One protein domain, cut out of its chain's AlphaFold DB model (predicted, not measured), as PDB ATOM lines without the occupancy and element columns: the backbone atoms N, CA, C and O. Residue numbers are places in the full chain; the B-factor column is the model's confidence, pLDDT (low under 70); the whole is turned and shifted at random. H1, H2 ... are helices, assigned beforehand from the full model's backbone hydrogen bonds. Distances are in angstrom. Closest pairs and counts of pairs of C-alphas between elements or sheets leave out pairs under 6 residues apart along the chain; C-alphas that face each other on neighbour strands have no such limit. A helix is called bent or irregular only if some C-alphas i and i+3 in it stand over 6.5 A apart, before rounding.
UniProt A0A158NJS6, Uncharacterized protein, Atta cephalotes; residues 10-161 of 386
ATOM      1  N   GLN A  10     116.200 163.987  91.185       86.38
ATOM      2  CA  GLN A  10     114.926 164.648  90.914       86.38
ATOM      3  C   GLN A  10     115.116 166.054  90.334       86.38
ATOM      4  O   GLN A  10     114.485 166.396  89.346       86.38
ATOM      5  N   THR A  11     116.025 166.859  90.889       86.56
ATOM      6  CA  THR A  11     116.296 168.218  90.394       86.56
ATOM      7  C   THR A  11     116.903 168.189  88.996       86.56
ATOM      8  O   THR A  11     116.571 169.030  88.163       86.56
ATOM      9  N   ILE A  12     117.801 167.233  88.733       87.19
ATOM     10  CA  ILE A  12     118.397 167.052  87.403       87.19
ATOM     11  C   ILE A  12     117.302 166.758  86.378       87.19
ATOM     12  O   ILE A  12     117.319 167.347  85.294       87.19
ATOM     13  N   GLU A  13     116.366 165.877  86.729       90.00
ATOM     14  CA  GLU A  13     115.259 165.485  85.863       90.00
ATOM     15  C   GLU A  13     114.244 166.616  85.672       90.00
ATOM     16  O   GLU A  13     113.888 166.914  84.537       90.00
ATOM     17  N   ASP A  14     113.855 167.312  86.741       91.38
ATOM     18  CA  ASP A  14     112.930 168.448  86.676       91.38
ATOM     19  C   ASP A  14     113.466 169.542  85.732       91.38
ATOM     20  O   ASP A  14     112.740 170.043  84.870       91.38
ATOM     21  N   ILE A  15     114.760 169.881  85.834       92.38
ATOM     22  CA  ILE A  15     115.391 170.855  84.930       92.38
ATOM     23  C   ILE A  15     115.472 170.299  83.509       92.38
ATOM     24  O   ILE A  15     115.251 171.036  82.550       92.38
ATOM     25  N   ARG A  16     115.761 169.004  83.336       93.31
ATOM     26  CA  ARG A  16     115.783 168.384  82.006       93.31
ATOM     27  C   ARG A  16     114.419 168.492  81.328       93.31
ATOM     28  O   ARG A  16     114.363 168.901  80.170       93.31
ATOM     29  N   VAL A  17     113.342 168.173  82.043       93.19
ATOM     30  CA  VAL A  17     111.958 168.283  81.560       93.19
ATOM     31  C   VAL A  17     111.612 169.732  81.225       93.19
ATOM     32  O   VAL A  17     111.067 169.986  80.152       93.19
ATOM     33  N   LEU A  18     111.995 170.689  82.078       93.81
ATOM     34  CA  LEU A  18     111.831 172.118  81.805       93.81
ATOM     35  C   LEU A  18     112.553 172.547  80.518       93.81
ATOM     36  O   LEU A  18     111.979 173.208  79.663       93.81
ATOM     37  N   LEU A  19     113.818 172.164  80.349       93.00
ATOM     38  CA  LEU A  19     114.588 172.522  79.155       93.00
ATOM     39  C   LEU A  19     114.037 171.849  77.892       93.00
ATOM     40  O   LEU A  19     114.125 172.420  76.807       93.00
ATOM     41  N   LEU A  20     113.474 170.645  78.010       92.06
ATOM     42  CA  LEU A  20     112.808 169.964  76.901       92.06
ATOM     43  C   LEU A  20     111.503 170.664  76.508       92.06
ATOM     44  O   LEU A  20     111.275 170.852  75.315       92.06
ATOM     45  N   SER A  21     110.681 171.101  77.469       91.75
ATOM     46  CA  SER A  21     109.447 171.836  77.158       91.75
ATOM     47  C   SER A  21     109.734 173.182  76.486       91.75
ATOM     48  O   SER A  21     109.026 173.581  75.564       91.75
ATOM     49  N   LEU A  22     110.841 173.834  76.854       90.75
ATOM     50  CA  LEU A  22     111.282 175.094  76.250       90.75
ATOM     51  C   LEU A  22     111.765 174.949  74.796       90.75
ATOM     52  O   LEU A  22     111.894 175.960  74.104       90.75
ATOM     53  N   GLN A  23     111.959 173.728  74.280       86.88
ATOM     54  CA  GLN A  23     112.278 173.515  72.859       86.88
ATOM     55  C   GLN A  23     111.128 173.870  71.906       86.88
ATOM     56  O   GLN A  23     111.350 173.957  70.698       86.88
ATOM     57  N   GLN A  24     109.922 174.135  72.421       83.88
ATOM     58  CA  GLN A  24     108.834 174.721  71.630       83.88
ATOM     59  C   GLN A  24     109.210 176.082  71.014       83.88
ATOM     60  O   GLN A  24     108.678 176.448  69.971       83.88
ATOM     61  N   HIS A  25     110.171 176.799  71.611       78.81
ATOM     62  CA  HIS A  25     110.715 178.061  71.092       78.81
ATOM     63  C   HIS A  25     111.850 177.856  70.067       78.81
ATOM     64  O   HIS A  25     112.516 178.812  69.672       78.81
ATOM     65  N   GLY A  26     112.094 176.611  69.646       81.81
ATOM     66  CA  GLY A  26     113.202 176.210  68.784       81.81
ATOM     67  C   GLY A  26     114.292 175.443  69.538       81.81
ATOM     68  O   GLY A  26     114.281 175.300  70.761       81.81
ATOM     69  N   GLN A  27     115.275 174.918  68.801       85.25
ATOM     70  CA  GLN A  27     116.381 174.194  69.431       85.25
ATOM     71  C   GLN A  27     117.240 175.165  70.251       85.25
ATOM     72  O   GLN A  27     117.864 176.064  69.688       85.25
ATOM     73  N   LEU A  28     117.341 174.931  71.565       89.31
ATOM     74  CA  LEU A  28     118.034 175.826  72.504       89.31
ATOM     75  C   LEU A  28     119.482 176.152  72.097       89.31
ATOM     76  O   LEU A  28     119.955 177.258  72.342       89.31
ATOM     77  N   LYS A  29     120.176 175.227  71.418       88.69
ATOM     78  CA  LYS A  29     121.547 175.414  70.903       88.69
ATOM     79  C   LYS A  29     121.675 176.457  69.791       88.69
ATOM     80  O   LYS A  29     122.789 176.891  69.517       88.69
ATOM     81  N   PHE A  30     120.571 176.818  69.140       85.56
ATOM     82  CA  PHE A  30     120.524 177.781  68.037       85.56
ATOM     83  C   PHE A  30     119.891 179.115  68.434       85.56
ATOM     84  O   PHE A  30     119.930 180.053  67.639       85.56
ATOM     85  N   LEU A  31     119.349 179.225  69.653       82.38
ATOM     86  CA  LEU A  31     118.872 180.505  70.167       82.38
ATOM     87  C   LEU A  31     120.043 181.481  70.215       82.38
ATOM     88  O   LEU A  31     121.072 181.206  70.831       82.38
ATOM     89  N   SER A  32     119.919 182.601  69.522       76.81
ATOM     90  CA  SER A  32     120.972 183.604  69.461       76.81
ATOM     91  C   SER A  32     120.402 184.973  69.765       76.81
ATOM     92  O   SER A  32     119.266 185.292  69.416       76.81
ATOM     93  N   CYS A  33     121.251 185.804  70.348       64.06
ATOM     94  CA  CYS A  33     120.935 187.172  70.699       64.06
ATOM     95  C   CYS A  33     120.883 188.091  69.447       64.06
ATOM     96  O   CYS A  33     120.600 189.276  69.577       64.06
ATOM     97  N   ARG A  34     121.161 187.579  68.225       57.00
ATOM     98  CA  ARG A  34     121.345 188.389  66.997       57.00
ATOM     99  C   ARG A  34     120.520 188.005  65.763       57.00
ATOM    100  O   ARG A  34     120.745 188.579  64.701       57.00
ATOM    101  N   ALA A  35     119.554 187.098  65.844       52.94
ATOM    102  CA  ALA A  35     118.812 186.678  64.652       52.94
ATOM    103  C   ALA A  35     117.323 187.032  64.752       52.94
ATOM    104  O   ALA A  35     116.576 186.267  65.328       52.94
ATOM    105  N   THR A  36     116.861 188.124  64.133       59.16
ATOM    106  CA  THR A  36     115.438 188.558  64.075       59.16
ATOM    107  C   THR A  36     114.786 188.879  65.436       59.16
ATOM    108  O   THR A  36     115.121 188.295  66.466       59.16
ATOM    109  N   ASN A  37     113.815 189.804  65.455       60.47
ATOM    110  CA  ASN A  37     113.072 190.172  66.675       60.47
ATOM    111  C   ASN A  37     112.435 188.951  67.371       60.47
ATOM    112  O   ASN A  37     112.277 188.940  68.590       60.47
ATOM    113  N   GLU A  38     112.110 187.908  66.603       62.19
ATOM    114  CA  GLU A  38     111.518 186.667  67.100       62.19
ATOM    115  C   GLU A  38     112.497 185.829  67.936       62.19
ATOM    116  O   GLU A  38     112.123 185.409  69.029       62.19
ATOM    117  N   ASN A  39     113.766 185.647  67.532       66.25
ATOM    118  CA  ASN A  39     114.703 184.885  68.381       66.25
ATOM    119  C   ASN A  39     115.138 185.662  69.624       66.25
ATOM    120  O   ASN A  39     115.441 185.035  70.640       66.25
ATOM    121  N   MET A  40     115.157 187.000  69.578       66.19
ATOM    122  CA  MET A  40     115.400 187.801  70.783       66.19
ATOM    123  C   MET A  40     114.272 187.593  71.797       66.19
ATOM    124  O   MET A  40     114.548 187.312  72.961       66.19
ATOM    125  N   ARG A  41     113.010 187.628  71.344       73.38
ATOM    126  CA  ARG A  41     111.843 187.353  72.192       73.38
ATOM    127  C   ARG A  41     111.851 185.927  72.743       73.38
ATOM    128  O   ARG A  41     111.637 185.735  73.934       73.38
ATOM    129  N   SER A  42     112.169 184.943  71.906       80.94
ATOM    130  CA  SER A  42     112.280 183.545  72.335       80.94
ATOM    131  C   SER A  42     113.397 183.338  73.360       80.94
ATOM    132  O   SER A  42     113.198 182.639  74.348       80.94
ATOM    133  N   THR A  43     114.564 183.960  73.169       85.00
ATOM    134  CA  THR A  43     115.675 183.870  74.133       85.00
ATOM    135  C   THR A  43     115.284 184.501  75.468       85.00
ATOM    136  O   THR A  43     115.507 183.901  76.513       85.00
ATOM    137  N   ASP A  44     114.638 185.666  75.428       87.00
ATOM    138  CA  ASP A  44     114.148 186.383  76.602       87.00
ATOM    139  C   ASP A  44     113.130 185.565  77.420       87.00
ATOM    140  O   ASP A  44     113.285 185.385  78.631       87.00
ATOM    141  N   GLU A  45     112.112 185.015  76.754       89.19
ATOM    142  CA  GLU A  45     111.072 184.187  77.378       89.19
ATOM    143  C   GLU A  45     111.652 182.897  77.977       89.19
ATOM    144  O   GLU A  45     111.341 182.540  79.121       89.19
ATOM    145  N   VAL A  46     112.554 182.227  77.253       92.69
ATOM    146  CA  VAL A  46     113.246 181.024  77.736       92.69
ATOM    147  C   VAL A  46     114.116 181.353  78.952       92.69
ATOM    148  O   VAL A  46     114.024 180.668  79.974       92.69
ATOM    149  N   SER A  47     114.923 182.416  78.896       92.50
ATOM    150  CA  SER A  47     115.797 182.813  80.007       92.50
ATOM    151  C   SER A  47     115.016 183.215  81.254       92.50
ATOM    152  O   SER A  47     115.386 182.795  82.351       92.50
ATOM    153  N   LYS A  48     113.909 183.953  81.110       92.94
ATOM    154  CA  LYS A  48     113.008 184.287  82.227       92.94
ATOM    155  C   LYS A  48     112.388 183.044  82.847       92.94
ATOM    156  O   LYS A  48     112.376 182.918  84.067       92.94
ATOM    157  N   THR A  49     111.920 182.107  82.026       93.94
ATOM    158  CA  THR A  49     111.312 180.859  82.510       93.94
ATOM    159  C   THR A  49     112.310 180.031  83.322       93.94
ATOM    160  O   THR A  49     111.998 179.582  84.425       93.94
ATOM    161  N   ILE A  50     113.541 179.887  82.819       93.50
ATOM    162  CA  ILE A  50     114.624 179.211  83.546       93.50
ATOM    163  C   ILE A  50     114.958 179.973  84.831       93.50
ATOM    164  O   ILE A  50     115.086 179.355  85.885       93.50
ATOM    165  N   MET A  51     115.049 181.304  84.779       94.12
ATOM    166  CA  MET A  51     115.311 182.134  85.955       94.12
ATOM    167  C   MET A  51     114.266 181.936  87.054       94.12
ATOM    168  O   MET A  51     114.662 181.736  88.201       94.12
ATOM    169  N   TYR A  52     112.967 181.929  86.731       94.00
ATOM    170  CA  TYR A  52     111.915 181.686  87.726       94.00
ATOM    171  C   TYR A  52     112.081 180.319  88.384       94.00
ATOM    172  O   TYR A  52     112.057 180.220  89.607       94.00
ATOM    173  N   TYR A  53     112.362 179.280  87.595       92.56
ATOM    174  CA  TYR A  53     112.634 177.958  88.148       92.56
ATOM    175  C   TYR A  53     113.858 177.960  89.079       92.56
ATOM    176  O   TYR A  53     113.785 177.472  90.207       92.56
ATOM    177  N   LEU A  54     114.984 178.527  88.633       90.81
ATOM    178  CA  LEU A  54     116.220 178.604  89.420       90.81
ATOM    179  C   LEU A  54     116.010 179.372  90.731       90.81
ATOM    180  O   LEU A  54     116.480 178.938  91.785       90.81
ATOM    181  N   LYS A  55     115.268 180.478  90.678       91.00
ATOM    182  CA  LYS A  55     114.928 181.297  91.837       91.00
ATOM    183  C   LYS A  55     114.014 180.552  92.807       91.00
ATOM    184  O   LYS A  55     114.362 180.431  93.977       91.00
ATOM    185  N   ASP A  56     112.890 180.031  92.332       89.81
ATOM    186  CA  ASP A  56     111.822 179.536  93.204       89.81
ATOM    187  C   ASP A  56     112.106 178.126  93.734       89.81
ATOM    188  O   ASP A  56     111.731 177.794  94.857       89.81
ATOM    189  N   ARG A  57     112.781 177.283  92.943       88.12
ATOM    190  CA  ARG A  57     113.043 175.880  93.308       88.12
ATOM    191  C   ARG A  57     114.401 175.682  93.950       88.12
ATOM    192  O   ARG A  57     114.531 174.827  94.821       88.12
ATOM    193  N   LEU A  58     115.411 176.434  93.512       84.12
ATOM    194  CA  LEU A  58     116.774 176.273  94.015       84.12
ATOM    195  C   LEU A  58     117.210 177.415  94.925       84.12
ATOM    196  O   LEU A  58     118.134 177.214  95.703       84.12
ATOM    197  N   GLY A  59     116.576 178.590  94.862       85.44
ATOM    198  CA  GLY A  59     117.077 179.799  95.520       85.44
ATOM    199  C   GLY A  59     118.273 180.423  94.793       85.44
ATOM    200  O   GLY A  59     118.971 181.262  95.359       85.44
ATOM    201  N   MET A  60     118.542 180.013  93.549       87.75
ATOM    202  CA  MET A  60     119.674 180.487  92.752       87.75
ATOM    203  C   MET A  60     119.313 181.808  92.060       87.75
ATOM    204  O   MET A  60     118.988 181.846  90.872       87.75
ATOM    205  N   TYR A  61     119.344 182.897  92.829       89.94
ATOM    206  CA  TYR A  61     119.052 184.246  92.350       89.94
ATOM    207  C   TYR A  61     119.839 185.298  93.138       89.94
ATOM    208  O   TYR A  61     119.902 185.222  94.364       89.94
ATOM    209  N   ASN A  62     120.399 186.301  92.450       87.94
ATOM    210  CA  ASN A  62     121.169 187.400  93.056       87.94
ATOM    211  C   ASN A  62     122.314 186.896  93.949       87.94
ATOM    212  O   ASN A  62     122.506 187.337  95.085       87.94
ATOM    213  N   ILE A  63     123.065 185.925  93.426       83.62
ATOM    214  CA  ILE A  63     124.187 185.314  94.136       83.62
ATOM    215  C   ILE A  63     125.379 186.264  94.072       83.62
ATOM    216  O   ILE A  63     125.994 186.425  93.019       83.62
ATOM    217  N   LYS A  64     125.719 186.864  95.216       81.12
ATOM    218  CA  LYS A  64     126.908 187.706  95.378       81.12
ATOM    219  C   LYS A  64     128.004 186.920  96.078       81.12
ATOM    220  O   LYS A  64     127.829 186.468  97.205       81.12
ATOM    221  N   ILE A  65     129.133 186.778  95.400       75.94
ATOM    222  CA  ILE A  65     130.340 186.141  95.933       75.94
ATOM    223  C   ILE A  65     131.300 187.208  96.450       75.94
ATOM    224  O   ILE A  65     131.930 187.032  97.488       75.94
ATOM    225  N   PHE A  66     131.386 188.337  95.748       72.44
ATOM    226  CA  PHE A  66     132.307 189.414  96.088       72.44
ATOM    227  C   PHE A  66     131.571 190.474  96.915       72.44
ATOM    228  O   PHE A  66     130.820 191.294  96.373       72.44
ATOM    229  N   ILE A  67     131.750 190.453  98.235       62.06
ATOM    230  CA  ILE A  67     131.231 191.498  99.128       62.06
ATOM    231  C   ILE A  67     132.258 192.632  99.179       62.06
ATOM    232  O   ILE A  67     133.456 192.384  99.298       62.06
ATOM    233  N   ALA A  68     131.784 193.868  99.032       48.62
ATOM    234  CA  ALA A  68     132.604 195.070  99.118       48.62
ATOM    235  C   ALA A  68     132.885 195.405 100.590       48.62
ATOM    236  O   ALA A  68     132.342 196.367 101.111       48.62
ATOM    237  N   ASP A  69     133.696 194.590 101.259       40.38
ATOM    238  CA  ASP A  69     134.420 195.050 102.442       40.38
ATOM    239  C   ASP A  69     135.818 195.479 101.988       40.38
ATOM    240  O   ASP A  69     136.410 194.846 101.107       40.38
ATOM    241  N   ASN A  70     136.335 196.555 102.590       37.03
ATOM    242  CA  ASN A  70     137.593 197.242 102.251       37.03
ATOM    243  C   ASN A  70     138.853 196.348 102.213       37.03
ATOM    244  O   ASN A  70     139.914 196.819 101.818       37.03
ATOM    245  N   ASP A  71     138.734 195.065 102.558       37.78
ATOM    246  CA  ASP A  71     139.836 194.114 102.673       37.78
ATOM    247  C   ASP A  71     139.853 192.997 101.617       37.78
ATOM    248  O   ASP A  71     140.677 192.092 101.723       37.78
ATOM    249  N   PHE A  72     138.964 192.986 100.611       43.75
ATOM    250  CA  PHE A  72     138.844 191.844  99.674       43.75
ATOM    251  C   PHE A  72     138.737 190.476 100.393       43.75
ATOM    252  O   PHE A  72     139.013 189.421  99.811       43.75
ATOM    253  N   ASN A  73     138.323 190.470 101.666       37.84
ATOM    254  CA  ASN A  73     138.146 189.267 102.460       37.84
ATOM    255  C   ASN A  73     136.829 188.614 102.045       37.84
ATOM    256  O   ASN A  73     135.753 188.876 102.576       37.84
ATOM    257  N   THR A  74     136.928 187.774 101.021       44.19
ATOM    258  CA  THR A  74     135.805 187.036 100.447       44.19
ATOM    259  C   THR A  74     135.233 186.051 101.476       44.19
ATOM    260  O   THR A  74     135.783 184.971 101.693       44.19
ATOM    261  N   LYS A  75     134.113 186.395 102.123       42.38
ATOM    262  CA  LYS A  75     133.274 185.410 102.821       42.38
ATOM    263  C   LYS A  75     132.351 184.741 101.806       42.38
ATOM    264  O   LYS A  75     131.370 185.324 101.354       42.38
ATOM    265  N   TYR A  76     132.683 183.505 101.451       51.72
ATOM    266  CA  TYR A  76     131.924 182.683 100.513       51.72
ATOM    267  C   TYR A  76     130.722 182.024 101.208       51.72
ATOM    268  O   TYR A  76     130.846 180.937 101.761       51.72
ATOM    269  N   ASN A  77     129.547 182.656 101.153       51.12
ATOM    270  CA  ASN A  77     128.277 182.035 101.551       51.12
ATOM    271  C   ASN A  77     127.460 181.636 100.309       51.12
ATOM    272  O   ASN A  77     126.365 182.149 100.091       51.12
ATOM    273  N   PHE A  78     127.982 180.745  99.458       62.34
ATOM    274  CA  PHE A  78     127.183 180.142  98.382       62.34
ATOM    275  C   PHE A  78     126.910 178.660  98.667       62.34
ATOM    276  O   PHE A  78     127.756 177.943  99.200       62.34
ATOM    277  N   LEU A  79     125.713 178.190  98.310       69.06
ATOM    278  CA  LEU A  79     125.301 176.803  98.511       69.06
ATOM    279  C   LEU A  79     125.965 175.896  97.450       69.06
ATOM    280  O   LEU A  79     125.921 176.246  96.268       69.06
ATOM    281  N   PRO A  80     126.522 174.718  97.805       72.94
ATOM    282  CA  PRO A  80     127.104 173.769  96.842       72.94
ATOM    283  C   PRO A  80     126.178 173.437  95.661       72.94
ATOM    284  O   PRO A  80     126.629 173.305  94.523       72.94
ATOM    285  N   THR A  81     124.867 173.406  95.907       78.50
ATOM    286  CA  THR A  81     123.807 173.232  94.903       78.50
ATOM    287  C   THR A  81     123.902 174.233  93.744       78.50
ATOM    288  O   THR A  81     123.684 173.852  92.595       78.50
ATOM    289  N   PHE A  82     124.276 175.493  94.008       84.00
ATOM    290  CA  PHE A  82     124.392 176.537  92.979       84.00
ATOM    291  C   PHE A  82     125.555 176.284  92.038       84.00
ATOM    292  O   PHE A  82     125.402 176.394  90.824       84.00
ATOM    293  N   ILE A  83     126.704 175.891  92.587       81.44
ATOM    294  CA  ILE A  83     127.875 175.541  91.783       81.44
ATOM    295  C   ILE A  83     127.548 174.349  90.898       81.44
ATOM    296  O   ILE A  83     127.909 174.329  89.722       81.44
ATOM    297  N   THR A  84     126.851 173.354  91.444       84.00
ATOM    298  CA  THR A  84     126.510 172.170  90.665       84.00
ATOM    299  C   THR A  84     125.515 172.495  89.560       84.00
ATOM    300  O   THR A  84     125.732 172.087  88.423       84.00
ATOM    301  N   CYS A  85     124.481 173.295  89.831       89.06
ATOM    302  CA  CYS A  85     123.567 173.756  88.786       89.06
ATOM    303  C   CYS A  85     124.302 174.563  87.702       89.06
ATOM    304  O   CYS A  85     124.173 174.266  86.513       89.06
ATOM    305  N   TYR A  86     125.164 175.501  88.109       91.12
ATOM    306  CA  TYR A  86     126.017 176.269  87.203       91.12
ATOM    307  C   TYR A  86     126.885 175.365  86.316       91.12
ATOM    308  O   TYR A  86     126.950 175.563  85.104       91.12
ATOM    309  N   LYS A  87     127.509 174.327  86.886       88.94
ATOM    310  CA  LYS A  87     128.287 173.344  86.119       88.94
ATOM    311  C   LYS A  87     127.447 172.612  85.090       88.94
ATOM    312  O   LYS A  87     127.919 172.415  83.978       88.94
ATOM    313  N   TYR A  88     126.237 172.189  85.447       91.81
ATOM    314  CA  TYR A  88     125.363 171.502  84.501       91.81
ATOM    315  C   TYR A  88     124.987 172.426  83.338       91.81
ATOM    316  O   TYR A  88     125.078 171.994  82.189       91.81
ATOM    317  N   LEU A  89     124.660 173.698  83.610       93.88
ATOM    318  CA  LEU A  89     124.434 174.706  82.567       93.88
ATOM    319  C   LEU A  89     125.675 174.857  81.673       93.88
ATOM    320  O   LEU A  89     125.580 174.724  80.454       93.88
ATOM    321  N   LEU A  90     126.850 175.050  82.276       93.25
ATOM    322  CA  LEU A  90     128.119 175.239  81.573       93.25
ATOM    323  C   LEU A  90     128.487 174.034  80.687       93.25
ATOM    324  O   LEU A  90     128.789 174.190  79.507       93.25
ATOM    325  N   LEU A  91     128.436 172.817  81.236       91.38
ATOM    326  CA  LEU A  91     128.828 171.577  80.550       91.38
ATOM    327  C   LEU A  91     127.860 171.193  79.423       91.38
ATOM    328  O   LEU A  91     128.270 170.587  78.430       91.38
ATOM    329  N   ASN A  92     126.588 171.573  79.546       93.75
ATOM    330  CA  ASN A  92     125.568 171.354  78.522       93.75
ATOM    331  C   ASN A  92     125.412 172.552  77.572       93.75
ATOM    332  O   ASN A  92     124.509 172.562  76.744       93.75
ATOM    333  N   THR A  93     126.312 173.532  77.613       94.12
ATOM    334  CA  THR A  93     126.337 174.624  76.633       94.12
ATOM    335  C   THR A  93     127.176 174.242  75.413       94.12
ATOM    336  O   THR A  93     128.230 173.616  75.526       94.12
ATOM    337  N   ASN A  94     126.692 174.596  74.223       93.31
ATOM    338  CA  ASN A  94     127.264 174.258  72.921       93.31
ATOM    339  C   ASN A  94     128.489 175.123  72.578       93.31
ATOM    340  O   ASN A  94     128.512 175.790  71.546       93.31
ATOM    341  N   PHE A  95     129.486 175.110  73.460       89.81
ATOM    342  CA  PHE A  95     130.787 175.719  73.223       89.81
ATOM    343  C   PHE A  95     131.598 174.914  72.202       89.81
ATOM    344  O   PHE A  95     131.497 173.682  72.144       89.81
ATOM    345  N   SER A  96     132.462 175.585  71.449       85.06
ATOM    346  CA  SER A  96     133.407 174.958  70.519       85.06
ATOM    347  C   SER A  96     134.313 173.934  71.216       85.06
ATOM    348  O   SER A  96     134.580 172.857  70.678       85.06
ATOM    349  N   SER A  97     134.689 174.203  72.471       78.31
ATOM    350  CA  SER A  97     135.524 173.324  73.293       78.31
ATOM    351  C   SER A  97     134.745 172.234  74.049       78.31
ATOM    352  O   SER A  97     135.341 171.497  74.838       78.31
ATOM    353  N   GLN A  98     133.426 172.087  73.851       82.31
ATOM    354  CA  GLN A  98     132.592 171.143  74.620       82.31
ATOM    355  C   GLN A  98     133.066 169.684  74.489       82.31
ATOM    356  O   GLN A  98     132.979 168.906  75.441       82.31
ATOM    357  N   TYR A  99     133.613 169.298  73.332       78.00
ATOM    358  CA  TYR A  99     134.134 167.943  73.122       78.00
ATOM    359  C   TYR A  99     135.292 167.595  74.077       78.00
ATOM    360  O   TYR A  99     135.465 166.427  74.423       78.00
ATOM    361  N   LEU A 100     136.057 168.595  74.531       71.50
ATOM    362  CA  LEU A 100     137.123 168.425  75.521       71.50
ATOM    363  C   LEU A 100     136.555 168.220  76.925       71.50
ATOM    364  O   LEU A 100     137.088 167.420  77.689       71.50
ATOM    365  N   LEU A 101     135.435 168.876  77.241       80.06
ATOM    366  CA  LEU A 101     134.747 168.735  78.527       80.06
ATOM    367  C   LEU A 101     134.185 167.324  78.715       80.06
ATOM    368  O   LEU A 101     134.213 166.796  79.822       80.06
ATOM    369  N   LYS A 102     133.754 166.665  77.630       81.69
ATOM    370  CA  LYS A 102     133.305 165.261  77.672       81.69
ATOM    371  C   LYS A 102     134.417 164.294  78.103       81.69
ATOM    372  O   LYS A 102     134.125 163.220  78.617       81.69
ATOM    373  N   LYS A 103     135.685 164.671  77.901       77.44
ATOM    374  CA  LYS A 103     136.858 163.881  78.307       77.44
ATOM    375  C   LYS A 103     137.278 164.130  79.762       77.44
ATOM    376  O   LYS A 103     138.239 163.513  80.217       77.44
ATOM    377  N   ASP A 104     136.608 165.031  80.485       77.56
ATOM    378  CA  ASP A 104     136.883 165.266  81.902       77.56
ATOM    379  C   ASP A 104     136.501 164.028  82.733       77.56
ATOM    380  O   ASP A 104     135.367 163.554  82.687       77.56
ATOM    381  N   MET A 105     137.447 163.506  83.517       74.62
ATOM    382  CA  MET A 105     137.244 162.279  84.300       74.62
ATOM    383  C   MET A 105     136.211 162.425  85.425       74.62
ATOM    384  O   MET A 105     135.649 161.430  85.871       74.62
ATOM    385  N   ARG A 106     135.977 163.646  85.916       75.19
ATOM    386  CA  ARG A 106     135.107 163.923  87.066       75.19
ATOM    387  C   ARG A 106     133.705 164.330  86.642       75.19
ATOM    388  O   ARG A 106     132.749 163.864  87.238       75.19
ATOM    389  N   PHE A 107     133.576 165.163  85.618       80.38
ATOM    390  CA  PHE A 107     132.325 165.793  85.202       80.38
ATOM    391  C   PHE A 107     131.964 165.520  83.738       80.38
ATOM    392  O   PHE A 107     130.900 165.938  83.294       80.38
ATOM    393  N   GLY A 108     132.785 164.787  82.979       82.62
ATOM    394  CA  GLY A 108     132.501 164.478  81.572       82.62
ATOM    395  C   GLY A 108     131.202 163.696  81.364       82.62
ATOM    396  O   GLY A 108     130.528 163.888  80.355       82.62
ATOM    397  N   HIS A 109     130.790 162.893  82.353       86.00
ATOM    398  CA  HIS A 109     129.508 162.177  82.350       86.00
ATOM    399  C   HIS A 109     128.282 163.106  82.435       86.00
ATOM    400  O   HIS A 109     127.183 162.688  82.085       86.00
ATOM    401  N   VAL A 110     128.457 164.358  82.879       88.62
ATOM    402  CA  VAL A 110     127.389 165.371  82.941       88.62
ATOM    403  C   VAL A 110     127.098 165.977  81.563       88.62
ATOM    404  O   VAL A 110     126.009 166.505  81.318       88.62
ATOM    405  N   VAL A 111     128.060 165.903  80.640       89.06
ATOM    406  CA  VAL A 111     127.937 166.470  79.295       89.06
ATOM    407  C   VAL A 111     126.900 165.687  78.490       89.06
ATOM    408  O   VAL A 111     127.081 164.509  78.191       89.06
ATOM    409  N   GLY A 112     125.837 166.373  78.072       87.31
ATOM    410  CA  GLY A 112     124.733 165.809  77.295       87.31
ATOM    411  C   GLY A 112     123.558 165.295  78.130       87.31
ATOM    412  O   GLY A 112     122.622 164.757  77.545       87.31
ATOM    413  N   ILE A 113     123.576 165.459  79.460       91.00
ATOM    414  CA  ILE A 113     122.421 165.135  80.318       91.00
ATOM    415  C   ILE A 113     121.246 166.082  80.037       91.00
ATOM    416  O   ILE A 113     120.090 165.656  80.033       91.00
ATOM    417  N   TRP A 114     121.534 167.361  79.799       93.50
ATOM    418  CA  TRP A 114     120.532 168.365  79.449       93.50
ATOM    419  C   TRP A 114     120.580 168.700  77.956       93.50
ATOM    420  O   TRP A 114     121.623 168.533  77.313       93.50
ATOM    421  N   PRO A 115     119.470 169.204  77.384       92.81
ATOM    422  CA  PRO A 115     119.485 169.800  76.059       92.81
ATOM    423  C   PRO A 115     120.614 170.817  75.902       92.81
ATOM    424  O   PRO A 115     120.869 171.618  76.800       92.81
ATOM    425  N   LYS A 116     121.272 170.798  74.738       93.06
ATOM    426  CA  LYS A 116     122.368 171.726  74.472       93.06
ATOM    427  C   LYS A 116     121.857 173.165  74.468       93.06
ATOM    428  O   LYS A 116     121.016 173.498  73.637       93.06
ATOM    429  N   LEU A 117     122.400 174.003  75.344       94.31
ATOM    430  CA  LEU A 117     122.137 175.442  75.367       94.31
ATOM    431  C   LEU A 117     123.034 176.142  74.352       94.31
ATOM    432  O   LEU A 117     124.155 175.694  74.100       94.31
ATOM    433  N   SER A 118     122.579 177.246  73.770       93.56
ATOM    434  CA  SER A 118     123.498 178.119  73.048       93.56
ATOM    435  C   SER A 118     124.376 178.886  74.041       93.56
ATOM    436  O   SER A 118     123.957 179.142  75.176       93.56
ATOM    437  N   PRO A 119     125.581 179.307  73.632       93.31
ATOM    438  CA  PRO A 119     126.416 180.125  74.496       93.31
ATOM    439  C   PRO A 119     125.786 181.480  74.867       93.31
ATOM    440  O   PRO A 119     125.935 181.918  76.002       93.31
ATOM    441  N   CYS A 120     125.016 182.110  73.968       91.62
ATOM    442  CA  CYS A 120     124.235 183.316  74.296       91.62
ATOM    443  C   CYS A 120     123.185 183.009  75.378       91.62
ATOM    444  O   CYS A 120     123.156 183.692  76.398       91.62
ATOM    445  N   LEU A 121     122.391 181.940  75.222       93.06
ATOM    446  CA  LEU A 121     121.364 181.565  76.197       93.06
ATOM    447  C   LEU A 121     121.962 181.283  77.581       93.06
ATOM    448  O   LEU A 121     121.387 181.680  78.592       93.06
ATOM    449  N   PHE A 122     123.130 180.636  77.631       95.19
ATOM    450  CA  PHE A 122     123.861 180.416  78.876       95.19
ATOM    451  C   PHE A 122     124.135 181.728  79.616       95.19
ATOM    452  O   PHE A 122     123.802 181.834  80.796       95.19
ATOM    453  N   VAL A 123     124.684 182.743  78.940       94.31
ATOM    454  CA  VAL A 123     124.979 184.011  79.617       94.31
ATOM    455  C   VAL A 123     123.698 184.797  79.939       94.31
ATOM    456  O   VAL A 123     123.601 185.369  81.023       94.31
ATOM    457  N   GLN A 124     122.659 184.715  79.097       93.38
ATOM    458  CA  GLN A 124     121.332 185.283  79.385       93.38
ATOM    459  C   GLN A 124     120.703 184.731  80.658       93.38
ATOM    460  O   GLN A 124     120.213 185.498  81.484       93.38
ATOM    461  N   ILE A 125     120.770 183.417  80.875       94.38
ATOM    462  CA  ILE A 125     120.300 182.805  82.124       94.38
ATOM    463  C   ILE A 125     121.033 183.421  83.327       94.38
ATOM    464  O   ILE A 125     120.398 183.765  84.321       94.38
ATOM    465  N   LEU A 126     122.351 183.632  83.232       94.62
ATOM    466  CA  LEU A 126     123.135 184.240  84.313       94.62
ATOM    467  C   LEU A 126     122.771 185.711  84.549       94.62
ATOM    468  O   LEU A 126     122.697 186.134  85.705       94.62
ATOM    469  N   TRP A 127     122.506 186.482  83.491       93.88
ATOM    470  CA  TRP A 127     122.030 187.861  83.615       93.88
ATOM    471  C   TRP A 127     120.635 187.936  84.231       93.88
ATOM    472  O   TRP A 127     120.418 188.739  85.142       93.88
ATOM    473  N   TYR A 128     119.701 187.085  83.816       93.94
ATOM    474  CA  TYR A 128     118.362 187.056  84.399       93.94
ATOM    475  C   TYR A 128     118.377 186.622  85.867       93.94
ATOM    476  O   TYR A 128     117.721 187.248  86.700       93.94
ATOM    477  N   SER A 129     119.179 185.614  86.209       92.31
ATOM    478  CA  SER A 129     119.325 185.131  87.586       92.31
ATOM    479  C   SER A 129     120.204 186.017  88.474       92.31
ATOM    480  O   SER A 129     120.306 185.752  89.668       92.31
ATOM    481  N   GLN A 130     120.828 187.072  87.938       92.75
ATOM    482  CA  GLN A 130     121.787 187.916  88.666       92.75
ATOM    483  C   GLN A 130     122.927 187.095  89.306       92.75
ATOM    484  O   GLN A 130     123.232 187.214  90.494       92.75
ATOM    485  N   CYS A 131     123.503 186.183  88.520       91.19
ATOM    486  CA  CYS A 131     124.541 185.241  88.939       91.19
ATOM    487  C   CYS A 131     125.908 185.536  88.294       91.19
ATOM    488  O   CYS A 131     126.709 184.627  88.081       91.19
ATOM    489  N   GLU A 132     126.202 186.795  87.973       91.88
ATOM    490  CA  GLU A 132     127.455 187.195  87.321       91.88
ATOM    491  C   GLU A 132     128.696 186.858  88.150       91.88
ATOM    492  O   GLU A 132     129.727 186.475  87.602       91.88
ATOM    493  N   ASP A 133     128.603 186.954  89.474       87.31
ATOM    494  CA  ASP A 133     129.711 186.636  90.370       87.31
ATOM    495  C   ASP A 133     130.127 185.150  90.256       87.31
ATOM    496  O   ASP A 133     131.318 184.844  90.310       87.31
ATOM    497  N   LEU A 134     129.174 184.230  90.017       88.19
ATOM    498  CA  LEU A 134     129.462 182.809  89.755       88.19
ATOM    499  C   LEU A 134     130.216 182.623  88.436       88.19
ATOM    500  O   LEU A 134     131.164 181.836  88.381       88.19
ATOM    501  N   LEU A 135     129.824 183.363  87.393       92.25
ATOM    502  CA  LEU A 135     130.536 183.373  86.114       92.25
ATOM    503  C   LEU A 135     131.989 183.783  86.338       92.25
ATOM    504  O   LEU A 135     132.896 183.012  86.029       92.25
ATOM    505  N   ILE A 136     132.190 184.958  86.941       87.88
ATOM    506  CA  ILE A 136     133.501 185.547  87.229       87.88
ATOM    507  C   ILE A 136     134.384 184.577  88.016       87.88
ATOM    508  O   ILE A 136     135.534 184.351  87.635       87.88
ATOM    509  N   GLU A 137     133.869 184.005  89.106       85.44
ATOM    510  CA  GLU A 137     134.646 183.086  89.937       85.44
ATOM    511  C   GLU A 137     135.023 181.827  89.151       85.44
ATOM    512  O   GLU A 137     136.183 181.412  89.156       85.44
ATOM    513  N   SER A 138     134.086 181.266  88.381       86.38
ATOM    514  CA  SER A 138     134.351 180.070  87.579       86.38
ATOM    515  C   SER A 138     135.449 180.275  86.530       86.38
ATOM    516  O   SER A 138     136.214 179.343  86.274       86.38
ATOM    517  N   LEU A 139     135.583 181.484  85.959       85.25
ATOM    518  CA  LEU A 139     136.568 181.769  84.912       85.25
ATOM    519  C   LEU A 139     137.995 181.477  85.373       85.25
ATOM    520  O   LEU A 139     138.811 181.040  84.565       85.25
ATOM    521  N   VAL A 140     138.308 181.648  86.660       75.56
ATOM    522  CA  VAL A 140     139.636 181.342  87.217       75.56
ATOM    523  C   VAL A 140     139.939 179.842  87.149       75.56
ATOM    524  O   VAL A 140     141.080 179.458  86.876       75.56
ATOM    525  N   HIS A 141     138.917 178.996  87.279       76.81
ATOM    526  CA  HIS A 141     139.050 177.553  87.512       76.81
ATOM    527  C   HIS A 141     138.806 176.677  86.280       76.81
ATOM    528  O   HIS A 141     139.152 175.496  86.291       76.81
ATOM    529  N   ILE A 142     138.224 177.233  85.216       77.94
ATOM    530  CA  ILE A 142     137.970 176.509  83.965       77.94
ATOM    531  C   ILE A 142     139.167 176.565  82.991       77.94
ATOM    532  O   ILE A 142     140.019 177.458  83.102       77.94
ATOM    533  N   PRO A 143     139.248 175.637  82.019       75.12
ATOM    534  CA  PRO A 143     140.243 175.655  80.948       75.12
ATOM    535  C   PRO A 143     140.265 176.981  80.183       75.12
ATOM    536  O   PRO A 143     139.237 177.640  80.033       75.12
ATOM    537  N   LEU A 144     141.444 177.370  79.693       71.75
ATOM    538  CA  LEU A 144     141.636 178.690  79.092       71.75
ATOM    539  C   LEU A 144     140.838 178.880  77.800       71.75
ATOM    540  O   LEU A 144     140.235 179.931  77.633       71.75
ATOM    541  N   ASP A 145     140.771 177.858  76.948       71.38
ATOM    542  CA  ASP A 145     140.015 177.917  75.689       71.38
ATOM    543  C   ASP A 145     138.530 178.213  75.947       71.38
ATOM    544  O   ASP A 145     137.948 179.122  75.358       71.38
ATOM    545  N   LEU A 146     137.948 177.516  76.930       81.75
ATOM    546  CA  LEU A 146     136.572 177.742  77.364       81.75
ATOM    547  C   LEU A 146     136.397 179.128  78.004       81.75
ATOM    548  O   LEU A 146     135.394 179.796  77.778       81.75
ATOM    549  N   CYS A 147     137.379 179.575  78.791       83.38
ATOM    550  CA  CYS A 147     137.386 180.915  79.375       83.38
ATOM    551  C   CYS A 147     137.335 182.003  78.292       83.38
ATOM    552  O   CYS A 147     136.569 182.950  78.434       83.38
ATOM    553  N   VAL A 148     138.121 181.880  77.218       79.94
ATOM    554  CA  VAL A 148     138.128 182.846  76.106       79.94
ATOM    555  C   VAL A 148     136.780 182.875  75.401       79.94
ATOM    556  O   VAL A 148     136.241 183.958  75.182       79.94
ATOM    557  N   GLU A 149     136.214 181.707  75.098       85.88
ATOM    558  CA  GLU A 149     134.916 181.615  74.430       85.88
ATOM    559  C   GLU A 149     133.817 182.294  75.264       85.88
ATOM    560  O   GLU A 149     133.101 183.163  74.764       85.88
ATOM    561  N   ILE A 150     133.752 181.992  76.565       90.69
ATOM    562  CA  ILE A 150     132.809 182.628  77.495       90.69
ATOM    563  C   ILE A 150     133.026 184.139  77.568       90.69
ATOM    564  O   ILE A 150     132.053 184.895  77.549       90.69
ATOM    565  N   LEU A 151     134.278 184.598  77.647       87.81
ATOM    566  CA  LEU A 151     134.597 186.025  77.695       87.81
ATOM    567  C   LEU A 151     134.139 186.750  76.434       87.81
ATOM    568  O   LEU A 151     133.564 187.830  76.546       87.81
ATOM    569  N   GLN A 152     134.342 186.161  75.258       87.00
ATOM    570  CA  GLN A 152     133.925 186.754  73.991       87.00
ATOM    571  C   GLN A 152     132.412 187.001  73.966       87.00
ATOM    572  O   GLN A 152     131.974 188.114  73.672       87.00
ATOM    573  N   ILE A 153     131.623 186.005  74.369       90.06
ATOM    574  CA  ILE A 153     130.159 186.115  74.437       90.06
ATOM    575  C   ILE A 153     129.738 187.097  75.534       90.06
ATOM    576  O   ILE A 153     128.829 187.902  75.336       90.06
ATOM    577  N   THR A 154     130.405 187.067  76.689       91.00
ATOM    578  CA  THR A 154     130.109 187.973  77.807       91.00
ATOM    579  C   THR A 154     130.337 189.430  77.403       91.00
ATOM    580  O   THR A 154     129.490 190.275  77.667       91.00
ATOM    581  N   ILE A 155     131.450 189.728  76.723       86.00
ATOM    582  CA  ILE A 155     131.788 191.068  76.217       86.00
ATOM    583  C   ILE A 155     130.792 191.528  75.151       86.00
ATOM    584  O   ILE A 155     130.431 192.708  75.105       86.00
ATOM    585  N   GLU A 156     130.362 190.613  74.282       87.44
ATOM    586  CA  GLU A 156     129.423 190.914  73.204       87.44
ATOM    587  C   GLU A 156     128.082 191.434  73.737       87.44
ATOM    588  O   GLU A 156     127.578 192.438  73.231       87.44
ATOM    589  N   HIS A 157     127.559 190.818  74.796       87.50
ATOM    590  CA  HIS A 157     126.215 191.089  75.321       87.50
ATOM    591  C   HIS A 157     126.231 191.872  76.645       87.50
ATOM    592  O   HIS A 157     125.200 192.076  77.277       87.50
ATOM    593  N   ILE A 158     127.391 192.387  77.065       87.31
ATOM    594  CA  ILE A 158     127.532 193.137  78.323       87.31
ATOM    595  C   ILE A 158     126.636 194.379  78.408       87.31
ATOM    596  O   ILE A 158     126.315 194.842  79.499       87.31
ATOM    597  N   ASN A 159     126.238 194.916  77.255       83.50
ATOM    598  CA  ASN A 159     125.379 196.091  77.150       83.50
ATOM    599  C   ASN A 159     123.914 195.798  77.512       83.50
ATOM    600  O   ASN A 159     123.145 196.737  77.684       83.50
ATOM    601  N   GLU A 160     123.522 194.528  77.611       87.62
ATOM    602  CA  GLU A 160     122.168 194.124  78.006       87.62
ATOM    603  C   GLU A 160     121.964 194.195  79.527       87.62
ATOM    604  O   GLU A 160     120.840 194.212  80.026       87.62
ATOM    605  N   LEU A 161     123.058 194.296  80.284       86.69
ATOM    606  CA  LEU A 161     123.010 194.579  81.708       86.69
ATOM    607  C   LEU A 161     122.658 196.037  81.988       86.69
ATOM    608  O   LEU A 161     123.102 196.960  81.308       86.69
TER     609      LEU A 161
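This is residues 10 to 161 of the 386 residues of an uncharacterized protein of Atta cephalotes (UniProt A0A158NJS6). A short helix, H5, sits in the middle between two longer ones, H2 and H7, which cross it on opposite sides. H1 folds back along H2 as a helical hairpin at one side of the body, H3 and H6 lie close to H5, and small H4 lies farther out with the unnamed stretch 102 to 118. The long link between H2 and H3 makes an arm whose tip, residues 68 to 73, sticks out. The printed part has 152 residues with seven named helices, H1 to H7 in order along the chain, and no named strand; the class is all helix. It is compact, with a radius of gyration of the C-alphas of 15.1 A and spans of 47 by 35 by 32 A.

H1, residues 10 to 25, begins at C-alpha 10 (114.926, 164.648, 90.914) and is 24.3 A long; it is neither bent nor irregular, but only just: C-alphas 21 and 24 are 6.3 A apart. H2, residues 36 to 58, is the longest at 32.4 A. H3 holds residues 80 to 91, 16.5 A, and H4 residues 98 to 101, 5.1 A. H5, residues 119 to 128, begins at C-alpha 119 (126.416, 180.125, 74.496) and is 14.5 A long. H6, residues 132 to 141, is 15.1 A long. H7, residues 144 to 160, is 24.9 A long and ends at C-alpha 160 (122.168, 194.124, 78.006); it has a kink of 30 degrees near residue 154 and is irregular, with C-alphas 156 and 159 7.7 A apart.

H1 and H2 form a helical hairpin: residues 18 to 25 of H1 touch H2, the closest C-alphas being those of His 25 and Ser 42, 5.8 A, at a shallow tilt of 17 degrees, opposite ways. Residues 43 to 51 of H2 touch H5, closest at the C-alphas of Ser 47 and Ile 125, 5.0 A, at a steep tilt of 55 degrees, the same way. Residues 150 to 154 of H7 touch H5, closest at the C-alphas of Cys 120 and Ile 153, 6.6 A, also at a steep tilt of 55 degrees. The helix packing is mostly crossed, only just, with 1 of these 3 touching pairs at a shallow tilt. H3 is close to but not clearly touching H5, with the C-alphas of Leu 89 and Phe 122 closest at 6.8 A. H6 and H7 are close but not clearly touching, their closest C-alphas, Leu 139 and Cys 147, 5.7 A apart. H4 is close to but not clearly touching H3, with the C-alphas of Leu 91 and Leu 101 closest at 6.9 A. H1 and H7 are apart. Every O i to N i+4 pair is within hydrogen-bond range in H2, H3 and H5; the counts are 9 of 12 in H1, 4 of 6 in H6 and 11 of 13 in H7, and H4 is too short for such a pair.

The C-alphas farthest apart, those of Gln 24 and Asp 71, are 48.0 A apart. The printed part has no cut. The links from H2 to H3 and from H4 to H5 are long. The mean pLDDT of the printed part is 82.3; residues 33 to 40 and 67 to 79 are under 70.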